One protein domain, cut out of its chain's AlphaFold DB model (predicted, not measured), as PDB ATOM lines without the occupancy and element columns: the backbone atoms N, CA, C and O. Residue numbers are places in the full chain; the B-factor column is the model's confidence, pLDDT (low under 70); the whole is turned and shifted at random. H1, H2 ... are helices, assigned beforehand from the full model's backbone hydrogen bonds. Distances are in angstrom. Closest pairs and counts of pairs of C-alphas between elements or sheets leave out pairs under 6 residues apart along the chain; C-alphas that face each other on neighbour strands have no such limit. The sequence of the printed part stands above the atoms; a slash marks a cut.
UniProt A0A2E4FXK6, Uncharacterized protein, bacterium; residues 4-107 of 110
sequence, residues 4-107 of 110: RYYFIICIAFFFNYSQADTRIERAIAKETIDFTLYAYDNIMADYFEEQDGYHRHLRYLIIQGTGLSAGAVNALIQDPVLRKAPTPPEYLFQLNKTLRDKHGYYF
ATOM      1  N   ARG A   4      79.177   9.381  -5.540       52.62
ATOM      2  CA  ARG A   4      78.559   9.878  -6.784       52.62
ATOM      3  C   ARG A   4      77.651   8.854  -7.475       52.62
ATOM      4  O   ARG A   4      76.729   9.252  -8.171       52.62
ATOM      5  N   TYR A   5      77.873   7.558  -7.251       53.12
ATOM      6  CA  TYR A   5      77.096   6.493  -7.898       53.12
ATOM      7  C   TYR A   5      75.727   6.258  -7.246       53.12
ATOM      8  O   TYR A   5      74.761   5.985  -7.950       53.12
ATOM      9  N   TYR A   6      75.603   6.449  -5.928       53.69
ATOM     10  CA  TYR A   6      74.322   6.292  -5.226       53.69
ATOM     11  C   TYR A   6      73.293   7.367  -5.608       53.69
ATOM     12  O   TYR A   6      72.096   7.103  -5.590       53.69
ATOM     13  N   PHE A   7      73.746   8.557  -6.016       50.44
ATOM     14  CA  PHE A   7      72.853   9.657  -6.394       50.44
ATOM     15  C   PHE A   7      72.164   9.426  -7.749       50.44
ATOM     16  O   PHE A   7      71.003   9.780  -7.925       50.44
ATOM     17  N   ILE A   8      72.853   8.778  -8.695       54.78
ATOM     18  CA  ILE A   8      72.307   8.475 -10.030       54.78
ATOM     19  C   ILE A   8      71.263   7.352  -9.951       54.78
ATOM     20  O   ILE A   8      70.255   7.389 -10.655       54.78
ATOM     21  N   ILE A   9      71.454   6.389  -9.044       54.03
ATOM     22  CA  ILE A   9      70.528   5.263  -8.863       54.03
ATOM     23  C   ILE A   9      69.189   5.738  -8.274       54.03
ATOM     24  O   ILE A   9      68.141   5.283  -8.725       54.03
ATOM     25  N   CYS A  10      69.188   6.711  -7.355       50.44
ATOM     26  CA  CYS A  10      67.943   7.262  -6.806       50.44
ATOM     27  C   CYS A  10      67.116   8.045  -7.840       50.44
ATOM     28  O   CYS A  10      65.889   7.980  -7.807       50.44
ATOM     29  N   ILE A  11      67.762   8.742  -8.784       53.44
ATOM     30  CA  ILE A  11      67.056   9.473  -9.852       53.44
ATOM     31  C   ILE A  11      66.426   8.489 -10.847       53.44
ATOM     32  O   ILE A  11      65.281   8.678 -11.245       53.44
ATOM     33  N   ALA A  12      67.113   7.396 -11.190       50.62
ATOM     34  CA  ALA A  12      66.550   6.361 -12.063       50.62
ATOM     35  C   ALA A  12      65.380   5.594 -11.408       50.62
ATOM     36  O   ALA A  12      64.450   5.176 -12.100       50.62
ATOM     37  N   PHE A  13      65.396   5.447 -10.077       48.50
ATOM     38  CA  PHE A  13      64.319   4.794  -9.323       48.50
ATOM     39  C   PHE A  13      63.059   5.668  -9.203       48.50
ATOM     40  O   PHE A  13      61.951   5.141  -9.221       48.50
ATOM     41  N   PHE A  14      63.197   7.000  -9.155       49.09
ATOM     42  CA  PHE A  14      62.049   7.918  -9.097       49.09
ATOM     43  C   PHE A  14      61.276   8.016 -10.425       49.09
ATOM     44  O   PHE A  14      60.079   8.286 -10.415       49.09
ATOM     45  N   PHE A  15      61.925   7.744 -11.563       51.88
ATOM     46  CA  PHE A  15      61.262   7.683 -12.875       51.88
ATOM     47  C   PHE A  15      60.561   6.345 -13.161       51.88
ATOM     48  O   PHE A  15      59.827   6.249 -14.137       51.88
ATOM     49  N   ASN A  16      60.740   5.335 -12.303       41.81
ATOM     50  CA  ASN A  16      59.979   4.079 -12.326       41.81
ATOM     51  C   ASN A  16      58.825   4.100 -11.313       41.81
ATOM     52  O   ASN A  16      58.439   3.056 -10.784       41.81
ATOM     53  N   TYR A  17      58.254   5.281 -11.042       49.44
ATOM     54  CA  TYR A  17      56.893   5.354 -10.520       49.44
ATOM     55  C   TYR A  17      56.010   4.609 -11.519       49.44
ATOM     56  O   TYR A  17      55.648   5.142 -12.563       49.44
ATOM     57  N   SER A  18      55.741   3.344 -11.200       46.66
ATOM     58  CA  SER A  18      54.587   2.584 -11.643       46.66
ATOM     59  C   SER A  18      53.413   3.553 -11.650       46.66
ATOM     60  O   SER A  18      52.853   3.832 -10.587       46.66
ATOM     61  N   GLN A  19      53.104   4.139 -12.810       56.72
ATOM     62  CA  GLN A  19      51.906   4.940 -12.975       56.72
ATOM     63  C   GLN A  19      50.768   3.956 -12.780       56.72
ATOM     64  O   GLN A  19      50.457   3.162 -13.661       56.72
ATOM     65  N   ALA A  20      50.234   3.924 -11.561       65.50
ATOM     66  CA  ALA A  20      48.989   3.244 -11.312       65.50
ATOM     67  C   ALA A  20      47.980   3.878 -12.265       65.50
ATOM     68  O   ALA A  20      47.806   5.102 -12.259       65.50
ATOM     69  N   ASP A  21      47.387   3.043 -13.114       80.62
ATOM     70  CA  ASP A  21      46.399   3.490 -14.077       80.62
ATOM     71  C   ASP A  21      45.330   4.303 -13.338       80.62
ATOM     72  O   ASP A  21      44.652   3.816 -12.429       80.62
ATOM     73  N   THR A  22      45.200   5.568 -13.714       87.00
ATOM     74  CA  THR A  22      44.312   6.540 -13.099       87.00
ATOM     75  C   THR A  22      43.085   6.710 -13.975       87.00
ATOM     76  O   THR A  22      43.153   7.167 -15.119       87.00
ATOM     77  N   ARG A  23      41.925   6.355 -13.429       87.81
ATOM     78  CA  ARG A  23      40.659   6.560 -14.123       87.81
ATOM     79  C   ARG A  23      40.321   8.045 -14.168       87.81
ATOM     80  O   ARG A  23      40.301   8.703 -13.129       87.81
ATOM     81  N   ILE A  24      40.007   8.549 -15.355       89.94
ATOM     82  CA  ILE A  24      39.498   9.909 -15.545       89.94
ATOM     83  C   ILE A  24      38.136  10.039 -14.859       89.94
ATOM     84  O   ILE A  24      37.350   9.086 -14.816       89.94
ATOM     85  N   GLU A  25      37.851  11.224 -14.318       90.50
ATOM     86  CA  GLU A  25      36.575  11.514 -13.670       90.50
ATOM     87  C   GLU A  25      35.391  11.124 -14.567       90.50
ATOM     88  O   GLU A  25      35.352  11.434 -15.758       90.50
ATOM     89  N   ARG A  26      34.390  10.459 -13.977       86.50
ATOM     90  CA  ARG A  26      33.256   9.877 -14.707       86.50
ATOM     91  C   ARG A  26      32.528  10.881 -15.605       86.50
ATOM     92  O   ARG A  26      32.099  10.488 -16.687       86.50
ATOM     93  N   ALA A  27      32.362  12.129 -15.163       88.12
ATOM     94  CA  ALA A  27      31.686  13.164 -15.944       88.12
ATOM     95  C   ALA A  27      32.455  13.475 -17.238       88.12
ATOM     96  O   ALA A  27      31.894  13.357 -18.326       88.12
ATOM     97  N   ILE A  28      33.758  13.743 -17.117       87.75
ATOM     98  CA  ILE A  28      34.653  14.061 -18.237       87.75
ATOM     99  C   ILE A  28      34.830  12.848 -19.156       87.75
ATOM    100  O   ILE A  28      34.809  12.979 -20.378       87.75
ATOM    101  N   ALA A  29      34.963  11.649 -18.582       87.31
ATOM    102  CA  ALA A  29      35.059  10.414 -19.351       87.31
ATOM    103  C   ALA A  29      33.797  10.187 -20.194       87.31
ATOM    104  O   ALA A  29      33.910   9.926 -21.389       87.31
ATOM    105  N   LYS A  30      32.603  10.342 -19.603       89.44
ATOM    106  CA  LYS A  30      31.331  10.220 -20.327       89.44
ATOM    107  C   LYS A  30      31.225  11.256 -21.445       89.44
ATOM    108  O   LYS A  30      30.884  10.890 -22.560       89.44
ATOM    109  N   GLU A  31      31.540  12.515 -21.156       88.44
ATOM    110  CA  GLU A  31      31.500  13.592 -22.148       88.44
ATOM    111  C   GLU A  31      32.466  13.332 -23.307       88.44
ATOM    112  O   GLU A  31      32.085  13.477 -24.463       88.44
ATOM    113  N   THR A  32      33.679  12.855 -23.017       85.88
ATOM    114  CA  THR A  32      34.666  12.492 -24.045       85.88
ATOM    115  C   THR A  32      34.163  11.346 -24.921       85.88
ATOM    116  O   THR A  32      34.253  11.427 -26.143       85.88
ATOM    117  N   ILE A  33      33.609  10.294 -24.309       87.00
ATOM    118  CA  ILE A  33      33.058   9.133 -25.021       87.00
ATOM    119  C   ILE A  33      31.898   9.563 -25.920       87.00
ATOM    120  O   ILE A  33      31.913   9.263 -27.111       87.00
ATOM    121  N   ASP A  34      30.918  10.281 -25.368       86.38
ATOM    122  CA  ASP A  34      29.753  10.743 -26.118       86.38
ATOM    123  C   ASP A  34      30.195  11.660 -27.262       86.38
ATOM    124  O   ASP A  34      29.825  11.436 -28.413       86.38
ATOM    125  N   PHE A  35      31.041  12.652 -26.977       84.25
ATOM    126  CA  PHE A  35      31.544  13.575 -27.988       84.25
ATOM    127  C   PHE A  35      32.257  12.839 -29.124       84.25
ATOM    128  O   PHE A  35      31.974  13.106 -30.288       84.25
ATOM    129  N   THR A  36      33.132  11.877 -28.820       84.06
ATOM    130  CA  THR A  36      33.801  11.073 -29.849       84.06
ATOM    131  C   THR A  36      32.810  10.227 -30.646       84.06
ATOM    132  O   THR A  36      32.895  10.215 -31.869       84.06
ATOM    133  N   LEU A  37      31.845   9.560 -30.010       83.12
ATOM    134  CA  LEU A  37      30.880   8.715 -30.724       83.12
ATOM    135  C   LEU A  37      29.925   9.521 -31.620       83.12
ATOM    136  O   LEU A  37      29.567   9.040 -32.689       83.12
ATOM    137  N   TYR A  38      29.538  10.735 -31.221       78.50
ATOM    138  CA  TYR A  38      28.619  11.577 -31.997       78.50
ATOM    139  C   TYR A  38      29.316  12.467 -33.032       78.50
ATOM    140  O   TYR A  38      28.786  12.672 -34.122       78.50
ATOM    141  N   ALA A  39      30.476  13.041 -32.705       70.56
ATOM    142  CA  ALA A  39      31.133  14.020 -33.571       70.56
ATOM    143  C   ALA A  39      32.057  13.376 -34.614       70.56
ATOM    144  O   ALA A  39      32.268  13.965 -35.669       70.56
ATOM    145  N   TYR A  40      32.598  12.179 -34.355       66.19
ATOM    146  CA  TYR A  40      33.554  11.545 -35.269       66.19
ATOM    147  C   TYR A  40      32.909  11.099 -36.592       66.19
ATOM    148  O   TYR A  40      33.481  11.344 -37.652       66.19
ATOM    149  N   ASP A  41      31.704  10.518 -36.548       59.53
ATOM    150  CA  ASP A  41      30.973  10.096 -37.757       59.53
ATOM    151  C   ASP A  41      30.594  11.287 -38.651       59.53
ATOM    152  O   ASP A  41      30.728  11.212 -39.872       59.53
ATOM    153  N   ASN A  42      30.214  12.423 -38.057       56.50
ATOM    154  CA  ASN A  42      29.896  13.639 -38.811       56.50
ATOM    155  C   ASN A  42      31.128  14.226 -39.529       56.50
ATOM    156  O   ASN A  42      30.995  14.836 -40.582       56.50
ATOM    157  N   ILE A  43      32.339  14.006 -39.008       55.72
ATOM    158  CA  ILE A  43      33.585  14.573 -39.556       55.72
ATOM    159  C   ILE A  43      34.241  13.650 -40.590       55.72
ATOM    160  O   ILE A  43      34.892  14.129 -41.515       55.72
ATOM    161  N   MET A  44      34.063  12.328 -40.475       51.22
ATOM    162  CA  MET A  44      34.441  11.405 -41.556       51.22
ATOM    163  C   MET A  44      33.534  11.571 -42.783       51.22
ATOM    164  O   MET A  44      33.989  11.344 -43.905       51.22
ATOM    165  N   ALA A  45      32.279  11.993 -42.587       49.12
ATOM    166  CA  ALA A  45      31.372  12.354 -43.676       49.12
ATOM    167  C   ALA A  45      31.785  13.672 -44.361       49.12
ATOM    168  O   ALA A  45      31.829  13.732 -45.590       49.12
ATOM    169  N   ASP A  46      32.186  14.683 -43.582       49.25
ATOM    170  CA  ASP A  46      32.616  15.993 -44.079       49.25
ATOM    171  C   ASP A  46      34.149  16.103 -44.139       49.25
ATOM    172  O   ASP A  46      34.788  16.858 -43.409       49.25
ATOM    173  N   TYR A  47      34.765  15.376 -45.079       49.88
ATOM    174  CA  TYR A  47      36.221  15.355 -45.323       49.88
ATOM    175  C   TYR A  47      36.865  16.739 -45.614       49.88
ATOM    176  O   TYR A  47      38.082  16.819 -45.798       49.88
ATOM    177  N   PHE A  48      36.076  17.819 -45.678       44.94
ATOM    178  CA  PHE A  48      36.492  19.160 -46.093       44.94
ATOM    179  C   PHE A  48      36.215  20.295 -45.086       44.94
ATOM    180  O   PHE A  48      36.778  21.371 -45.282       44.94
ATOM    181  N   GLU A  49      35.466  20.087 -43.992       41.94
ATOM    182  CA  GLU A  49      35.230  21.138 -42.982       41.94
ATOM    183  C   GLU A  49      35.818  20.774 -41.600       41.94
ATOM    184  O   GLU A  49      35.329  19.935 -40.852       41.94
ATOM    185  N   GLU A  50      36.943  21.426 -41.291       54.12
ATOM    186  CA  GLU A  50      37.535  21.660 -39.965       54.12
ATOM    187  C   GLU A  50      37.651  20.484 -38.966       54.12
ATOM    188  O   GLU A  50      37.151  20.531 -37.839       54.12
ATOM    189  N   GLN A  51      38.538  19.523 -39.263       60.53
ATOM    190  CA  GLN A  51      39.103  18.607 -38.248       60.53
ATOM    191  C   GLN A  51      39.680  19.333 -37.003       60.53
ATOM    192  O   GLN A  51      39.843  18.723 -35.942       60.53
ATOM    193  N   ASP A  52      40.011  20.630 -37.101       67.19
ATOM    194  CA  ASP A  52      40.558  21.406 -35.983       67.19
ATOM    195  C   ASP A  52      39.538  21.642 -34.856       67.19
ATOM    196  O   ASP A  52      39.929  21.625 -33.686       67.19
ATOM    197  N   GLY A  53      38.242  21.785 -35.162       69.62
ATOM    198  CA  GLY A  53      37.196  22.005 -34.155       69.62
ATOM    199  C   GLY A  53      37.041  20.814 -33.206       69.62
ATOM    200  O   GLY A  53      37.095  20.967 -31.981       69.62
ATOM    201  N   TYR A  54      36.969  19.606 -33.767       76.50
ATOM    202  CA  TYR A  54      36.925  18.361 -32.997       76.50
ATOM    203  C   TYR A  54      38.180  18.145 -32.167       76.50
ATOM    204  O   TYR A  54      38.093  17.959 -30.953       76.50
ATOM    205  N   HIS A  55      39.360  18.239 -32.787       81.31
ATOM    206  CA  HIS A  55      40.605  18.078 -32.046       81.31
ATOM    207  C   HIS A  55      40.760  19.141 -30.960       81.31
ATOM    208  O   HIS A  55      41.366  18.870 -29.929       81.31
ATOM    209  N   ARG A  56      40.244  20.360 -31.144       84.81
ATOM    210  CA  ARG A  56      40.273  21.408 -30.114       84.81
ATOM    211  C   ARG A  56      39.433  21.029 -28.897       84.81
ATOM    212  O   ARG A  56      39.938  21.123 -27.780       84.81
ATOM    213  N   HIS A  57      38.200  20.571 -29.098       85.94
ATOM    214  CA  HIS A  57      37.338  20.175 -27.983       85.94
ATOM    215  C   HIS A  57      37.825  18.881 -27.313       85.94
ATOM    216  O   HIS A  57      37.922  18.819 -26.090       85.94
ATOM    217  N   LEU A  58      38.276  17.897 -28.098       87.38
ATOM    218  CA  LEU A  58      38.888  16.679 -27.568       87.38
ATOM    219  C   LEU A  58      40.143  16.988 -26.736       87.38
ATOM    220  O   LEU A  58      40.304  16.453 -25.640       87.38
ATOM    221  N   ARG A  59      41.013  17.896 -27.212       90.06
ATOM    222  CA  ARG A  59      42.168  18.389 -26.438       90.06
ATOM    223  C   ARG A  59      41.718  18.954 -25.097       90.06
ATOM    224  O   ARG A  59      42.300  18.607 -24.075       90.06
ATOM    225  N   TYR A  60      40.695  19.805 -25.101       91.38
ATOM    226  CA  TYR A  60      40.167  20.414 -23.885       91.38
ATOM    227  C   TYR A  60      39.701  19.360 -22.871       91.38
ATOM    228  O   TYR A  60      40.174  19.382 -21.735       91.38
ATOM    229  N   LEU A  61      38.864  18.401 -23.282       90.94
ATOM    230  CA  LEU A  61      38.339  17.360 -22.390       90.94
ATOM    231  C   LEU A  61      39.450  16.484 -21.797       90.94
ATOM    232  O   LEU A  61      39.468  16.235 -20.593       90.94
ATOM    233  N   ILE A  62      40.428  16.073 -22.611       91.50
ATOM    234  CA  ILE A  62      41.558  15.262 -22.132       91.50
ATOM    235  C   ILE A  62      42.417  16.057 -21.146       91.50
ATOM    236  O   ILE A  62      42.792  15.525 -20.103       91.50
ATOM    237  N   ILE A  63      42.709  17.330 -21.432       92.75
ATOM    238  CA  ILE A  63      43.465  18.196 -20.514       92.75
ATOM    239  C   ILE A  63      42.712  18.356 -19.189       92.75
ATOM    240  O   ILE A  63      43.328  18.223 -18.137       92.75
ATOM    241  N   GLN A  64      41.395  18.593 -19.219       91.38
ATOM    242  CA  GLN A  64      40.586  18.689 -17.998       91.38
ATOM    243  C   GLN A  64      40.596  17.379 -17.201       91.38
ATOM    244  O   GLN A  64      40.742  17.405 -15.984       91.38
ATOM    245  N   GLY A  65      40.496  16.234 -17.881       87.81
ATOM    246  CA  GLY A  65      40.434  14.924 -17.235       87.81
ATOM    247  C   GLY A  65      41.763  14.398 -16.690       87.81
ATOM    248  O   GLY A  65      41.754  13.528 -15.823       87.81
ATOM    249  N   THR A  66      42.897  14.891 -17.195       89.25
ATOM    250  CA  THR A  66      44.230  14.324 -16.896       89.25
ATOM    251  C   THR A  66      45.230  15.328 -16.332       89.25
ATOM    252  O   THR A  66      46.235  14.931 -15.752       89.25
ATOM    253  N   GLY A  67      45.007  16.632 -16.522       89.81
ATOM    254  CA  GLY A  67      45.982  17.676 -16.197       89.81
ATOM    255  C   GLY A  67      47.233  17.672 -17.087       89.81
ATOM    256  O   GLY A  67      48.188  18.397 -16.801       89.81
ATOM    257  N   LEU A  68      47.259  16.872 -18.161       91.19
ATOM    258  CA  LEU A  68      48.375  16.836 -19.103       91.19
ATOM    259  C   LEU A  68      48.556  18.184 -19.810       91.19
ATOM    260  O   LEU A  68      47.609  18.933 -20.050       91.19
ATOM    261  N   SER A  69      49.796  18.483 -20.198       92.00
ATOM    262  CA  SER A  69      50.086  19.695 -20.960       92.00
ATOM    263  C   SER A  69      49.453  19.637 -22.353       92.00
ATOM    264  O   SER A  69      49.351  18.573 -22.969       92.00
ATOM    265  N   ALA A  70      49.104  20.802 -22.905       87.88
ATOM    266  CA  ALA A  70      48.555  20.891 -24.259       87.88
ATOM    267  C   ALA A  70      49.468  20.239 -25.315       87.88
ATOM    268  O   ALA A  70      48.977  19.638 -26.268       87.88
ATOM    269  N   GLY A  71      50.791  20.303 -25.123       89.81
ATOM    270  CA  GLY A  71      51.765  19.638 -25.989       89.81
ATOM    271  C   GLY A  71      51.675  18.111 -25.933       89.81
ATOM    272  O   GLY A  71      51.669  17.472 -26.984       89.81
ATOM    273  N   ALA A  72      51.547  17.529 -24.736       89.19
ATOM    274  CA  ALA A  72      51.406  16.082 -24.563       89.19
ATOM    275  C   ALA A  72      50.101  15.565 -25.186       89.19
ATOM    276  O   ALA A  72      50.113  14.589 -25.933       89.19
ATOM    277  N   VAL A  73      48.993  16.274 -24.966       90.25
ATOM    278  CA  VAL A  73      47.690  15.907 -25.539       90.25
ATOM    279  C   VAL A  73      47.666  16.089 -27.059       90.25
ATOM    280  O   VAL A  73      47.096  15.267 -27.773       90.25
ATOM    281  N   ASN A  74      48.331  17.119 -27.592       89.25
ATOM    282  CA  ASN A  74      48.470  17.269 -29.038       89.25
ATOM    283  C   ASN A  74      49.307  16.128 -29.639       89.25
ATOM    284  O   ASN A  74      48.929  15.582 -30.669       89.25
ATOM    285  N   ALA A  75      50.401  15.721 -28.991       88.69
ATOM    286  CA  ALA A  75      51.195  14.576 -29.437       88.69
ATOM    287  C   ALA A  75      50.394  13.260 -29.405       88.69
ATOM    288  O   ALA A  75      50.528  12.456 -30.323       88.69
ATOM    289  N   LEU A  76      49.534  13.074 -28.395       89.88
ATOM    290  CA  LEU A  76      48.611  11.942 -28.295       89.88
ATOM    291  C   LEU A  76      47.632  11.908 -29.474       89.88
ATOM    292  O   LEU A  76      47.545  10.897 -30.154       89.88
ATOM    293  N   ILE A  77      46.917  13.005 -29.741       85.56
ATOM    294  CA  ILE A  77      45.885  13.060 -30.796       85.56
ATOM    295  C   ILE A  77      46.490  12.924 -32.198       85.56
ATOM    296  O   ILE A  77      45.875  12.361 -33.098       85.56
ATOM    297  N   GLN A  78      47.714  13.415 -32.392       84.81
ATOM    298  CA  GLN A  78      48.423  13.292 -33.664       84.81
ATOM    299  C   GLN A  78      49.106  11.924 -33.845       84.81
ATOM    300  O   GLN A  78      49.773  11.723 -34.864       84.81
ATOM    301  N   ASP A  79      48.951  10.989 -32.898       85.50
ATOM    302  CA  ASP A  79      49.552   9.661 -32.982       85.50
ATOM    303  C   ASP A  79      49.062   8.917 -34.243       85.50
ATOM    304  O   ASP A  79      47.850   8.815 -34.483       85.50
ATOM    305  N   PRO A  80      49.975   8.372 -35.071       83.12
ATOM    306  CA  PRO A  80      49.607   7.632 -36.274       83.12
ATOM    307  C   PRO A  80      48.646   6.463 -36.033       83.12
ATOM    308  O   PRO A  80      47.932   6.086 -36.961       83.12
ATOM    309  N   VAL A  81      48.631   5.874 -34.833       83.31
ATOM    310  CA  VAL A  81      47.709   4.787 -34.470       83.31
ATOM    311  C   VAL A  81      46.260   5.278 -34.456       83.31
ATOM    312  O   VAL A  81      45.385   4.587 -34.971       83.31
ATOM    313  N   LEU A  82      46.012   6.493 -33.957       79.19
ATOM    314  CA  LEU A  82      44.673   7.091 -33.919       79.19
ATOM    315  C   LEU A  82      44.179   7.491 -35.301       79.19
ATOM    316  O   LEU A  82      43.021   7.267 -35.642       79.19
ATOM    317  N   ARG A  83      45.073   8.027 -36.134       72.44
ATOM    318  CA  ARG A  83      44.738   8.442 -37.506       72.44
ATOM    319  C   ARG A  83      44.360   7.281 -38.428       72.44
ATOM    320  O   ARG A  83      43.828   7.517 -39.505       72.44
ATOM    321  N   LYS A  84      44.688   6.045 -38.045       73.12
ATOM    322  CA  LYS A  84      44.403   4.827 -38.815       73.12
ATOM    323  C   LYS A  84      43.125   4.114 -38.377       73.12
ATOM    324  O   LYS A  84      42.779   3.125 -39.012       73.12
ATOM    325  N   ALA A  85      42.462   4.563 -37.310       72.81
ATOM    326  CA  ALA A  85      41.215   3.964 -36.852       72.81
ATOM    327  C   ALA A  85      40.065   4.380 -37.792       72.81
ATOM    328  O   ALA A  85      39.822   5.576 -37.911       72.81
ATOM    329  N   PRO A  86      39.388   3.446 -38.486       68.44
ATOM    330  CA  PRO A  86      38.376   3.787 -39.489       68.44
ATOM    331  C   PRO A  86      36.989   4.087 -38.905       68.44
ATOM    332  O   PRO A  86      36.131   4.580 -39.631       68.44
ATOM    333  N   THR A  87      36.746   3.790 -37.624       80.88
ATOM    334  CA  THR A  87      35.434   3.969 -36.984       80.88
ATOM    335  C   THR A  87      35.531   4.706 -35.641       80.88
ATOM    336  O   THR A  87      36.558   4.593 -34.958       80.88
ATOM    337  N   PRO A  88      34.468   5.416 -35.202       81.19
ATOM    338  CA  PRO A  88      34.451   6.084 -33.898       81.19
ATOM    339  C   PRO A  88      34.778   5.165 -32.707       81.19
ATOM    340  O   PRO A  88      35.595   5.557 -31.867       81.19
ATOM    341  N   PRO A  89      34.214   3.940 -32.600       84.75
ATOM    342  CA  PRO A  89      34.527   3.042 -31.487       84.75
ATOM    343  C   PRO A  89      35.990   2.595 -31.474       84.75
ATOM    344  O   PRO A  89      36.610   2.545 -30.411       84.75
ATOM    345  N   GLU A  90      36.571   2.302 -32.640       85.81
ATOM    346  CA  GLU A  90      37.986   1.935 -32.736       85.81
ATOM    347  C   GLU A  90      38.891   3.117 -32.400       85.81
ATOM    348  O   GLU A  90      39.883   2.935 -31.694       85.81
ATOM    349  N   TYR A  91      38.541   4.329 -32.840       86.94
ATOM    350  CA  TYR A  91      39.278   5.536 -32.476       86.94
ATOM    351  C   TYR A  91      39.273   5.737 -30.960       86.94
ATOM    352  O   TYR A  91      40.330   5.930 -30.359       86.94
ATOM    353  N   LEU A  92      38.102   5.634 -30.324       88.44
ATOM    354  CA  LEU A  92      37.959   5.764 -28.875       88.44
ATOM    355  C   LEU A  92      38.753   4.686 -28.125       88.44
ATOM    356  O   LEU A  92      39.427   4.991 -27.141       88.44
ATOM    357  N   PHE A  93      38.716   3.440 -28.604       89.50
ATOM    358  CA  PHE A  93      39.496   2.346 -28.034       89.50
ATOM    359  C   PHE A  93      40.999   2.623 -28.114       89.50
ATOM    360  O   PHE A  93      41.698   2.534 -27.104       89.50
ATOM    361  N   GLN A  94      41.501   3.010 -29.290       90.88
ATOM    362  CA  GLN A  94      42.917   3.327 -29.470       90.88
ATOM    363  C   GLN A  94      43.329   4.562 -28.663       90.88
ATOM    364  O   GLN A  94      44.430   4.584 -28.113       90.88
ATOM    365  N   LEU A  95      42.457   5.567 -28.545       91.12
ATOM    366  CA  LEU A  95      42.701   6.768 -27.744       91.12
ATOM    367  C   LEU A  95      42.839   6.407 -26.274       91.12
ATOM    368  O   LEU A  95      43.829   6.774 -25.646       91.12
ATOM    369  N   ASN A  96      41.876   5.653 -25.748       91.12
ATOM    370  CA  ASN A  96      41.889   5.208 -24.366       91.12
ATOM    371  C   ASN A  96      43.135   4.346 -24.088       91.12
ATOM    372  O   ASN A  96      43.837   4.562 -23.101       91.12
ATOM    373  N   LYS A  97      43.463   3.415 -24.994       91.06
ATOM    374  CA  LYS A  97      44.640   2.550 -24.865       91.06
ATOM    375  C   LYS A  97      45.934   3.357 -24.867       91.06
ATOM    376  O   LYS A  97      46.761   3.193 -23.981       91.06
ATOM    377  N   THR A  98      46.098   4.255 -25.834       91.00
ATOM    378  CA  THR A  98      47.320   5.060 -25.969       91.00
ATOM    379  C   THR A  98      47.493   5.999 -24.778       91.00
ATOM    380  O   THR A  98      48.610   6.201 -24.303       91.00
ATOM    381  N   LEU A  99      46.391   6.550 -24.265       91.50
ATOM    382  CA  LEU A  99      46.392   7.388 -23.073       91.50
ATOM    383  C   LEU A  99      46.816   6.601 -21.825       91.50
ATOM    384  O   LEU A  99      47.615   7.100 -21.031       91.50
ATOM    385  N   ARG A 100      46.348   5.355 -21.695       91.31
ATOM    386  CA  ARG A 100      46.725   4.455 -20.602       91.31
ATOM    387  C   ARG A 100      48.192   4.056 -20.702       91.31
ATOM    388  O   ARG A 100      48.950   4.289 -19.771       91.31
ATOM    389  N   ASP A 101      48.617   3.570 -21.863       89.19
ATOM    390  CA  ASP A 101      49.970   3.052 -22.082       89.19
ATOM    391  C   ASP A 101      51.052   4.138 -21.932       89.19
ATOM    392  O   ASP A 101      52.143   3.862 -21.432       89.19
ATOM    393  N   LYS A 102      50.783   5.373 -22.384       89.00
ATOM    394  CA  LYS A 102      51.784   6.461 -22.394       89.00
ATOM    395  C   LYS A 102      51.719   7.392 -21.193       89.00
ATOM    396  O   LYS A 102      52.727   8.018 -20.865       89.00
ATOM    397  N   HIS A 103      50.538   7.559 -20.609       89.50
ATOM    398  CA  HIS A 103      50.302   8.568 -19.579       89.50
ATOM    399  C   HIS A 103      49.630   8.013 -18.324       89.50
ATOM    400  O   HIS A 103      49.449   8.776 -17.377       89.50
ATOM    401  N   GLY A 104      49.267   6.728 -18.307       89.75
ATOM    402  CA  GLY A 104      48.651   6.085 -17.155       89.75
ATOM    403  C   GLY A 104      47.231   6.572 -16.882       89.75
ATOM    404  O   GLY A 104      46.786   6.447 -15.750       89.75
ATOM    405  N   TYR A 105      46.518   7.147 -17.861       90.81
ATOM    406  CA  TYR A 105      45.122   7.583 -17.693       90.81
ATOM    407  C   TYR A 105      44.166   6.800 -18.589       90.81
ATOM    408  O   TYR A 105      44.513   6.459 -19.714       90.81
ATOM    409  N   TYR A 106      42.938   6.557 -18.132       92.31
ATOM    410  CA  TYR A 106      41.928   5.873 -18.948       92.31
ATOM    411  C   TYR A 106      40.497   6.360 -18.674       92.31
ATOM    412  O   TYR A 106      40.153   6.751 -17.559       92.31
ATOM    413  N   PHE A 107      39.643   6.326 -19.699       88.00
ATOM    414  CA  PHE A 107      38.222   6.697 -19.653       88.00
ATOM    415  C   PHE A 107      37.334   5.538 -19.174       88.00
ATOM    416  O   PHE A 107      36.377   5.733 -18.421       88.00
TER     417      PHE A 107
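This is residues 4 to 107 of the 110 residues of an uncharacterized protein of bacterium (UniProt A0A2E4FXK6). A compact body of five helices has a thin arm, residues 4 to 17 with helix H1, sticking out of it and making much of the length. In the body H2 and H3 form a hairpin side by side, H6 meets residues 33 to 41 of H2 with its first residues, 88 to 92, and runs away from it at a steep tilt of 49 degrees, short H4 touches both H3 and H6, and tiny H5 packs on H6. The printed part has 104 residues, with six named helices, H1 to H6 in order, and no named strand: all helix. The whole is loose, with a radius of gyration of the C-alphas of 16.3 A and spans of 60 by 26 by 21 A.

H2, residues 26 to 45, has a kink of 26 degrees near residue 38. It touches H3, residues 51 to 66, at a shallow tilt of 13 degrees, opposite ways, closest at the C-alphas of Ile 28 and Gly 65, 5.9 A. Residues 33 to 41 of H2 touch H6, residues 88 to 103, at a steep tilt of 49 degrees; the closest C-alphas, of Leu 37 and Pro 88, are 5.5 A apart. H4, residues 70 to 77, touches H3, with C-alphas of Arg 59 and Val 73 closest at 6.1 A. Every O i to N i+4 pair is within hydrogen-bond range in H3, H4 and H6, and 14 of 16 are in H2.

H2 is 29.1 A long, H3 22.4 A and H6 21.5 A. H1, residues 4 to 14, begins at C-alpha 4 (78.559, 9.878, -6.784); H6 ends at C-alpha 103 (50.302, 8.568, -19.579). H5 is residues 80 to 83.

The printed part has no cut. The link from H1 to H2 is long. pLDDT is under 70 in residues 4 to 20, 40 to 53 and 86.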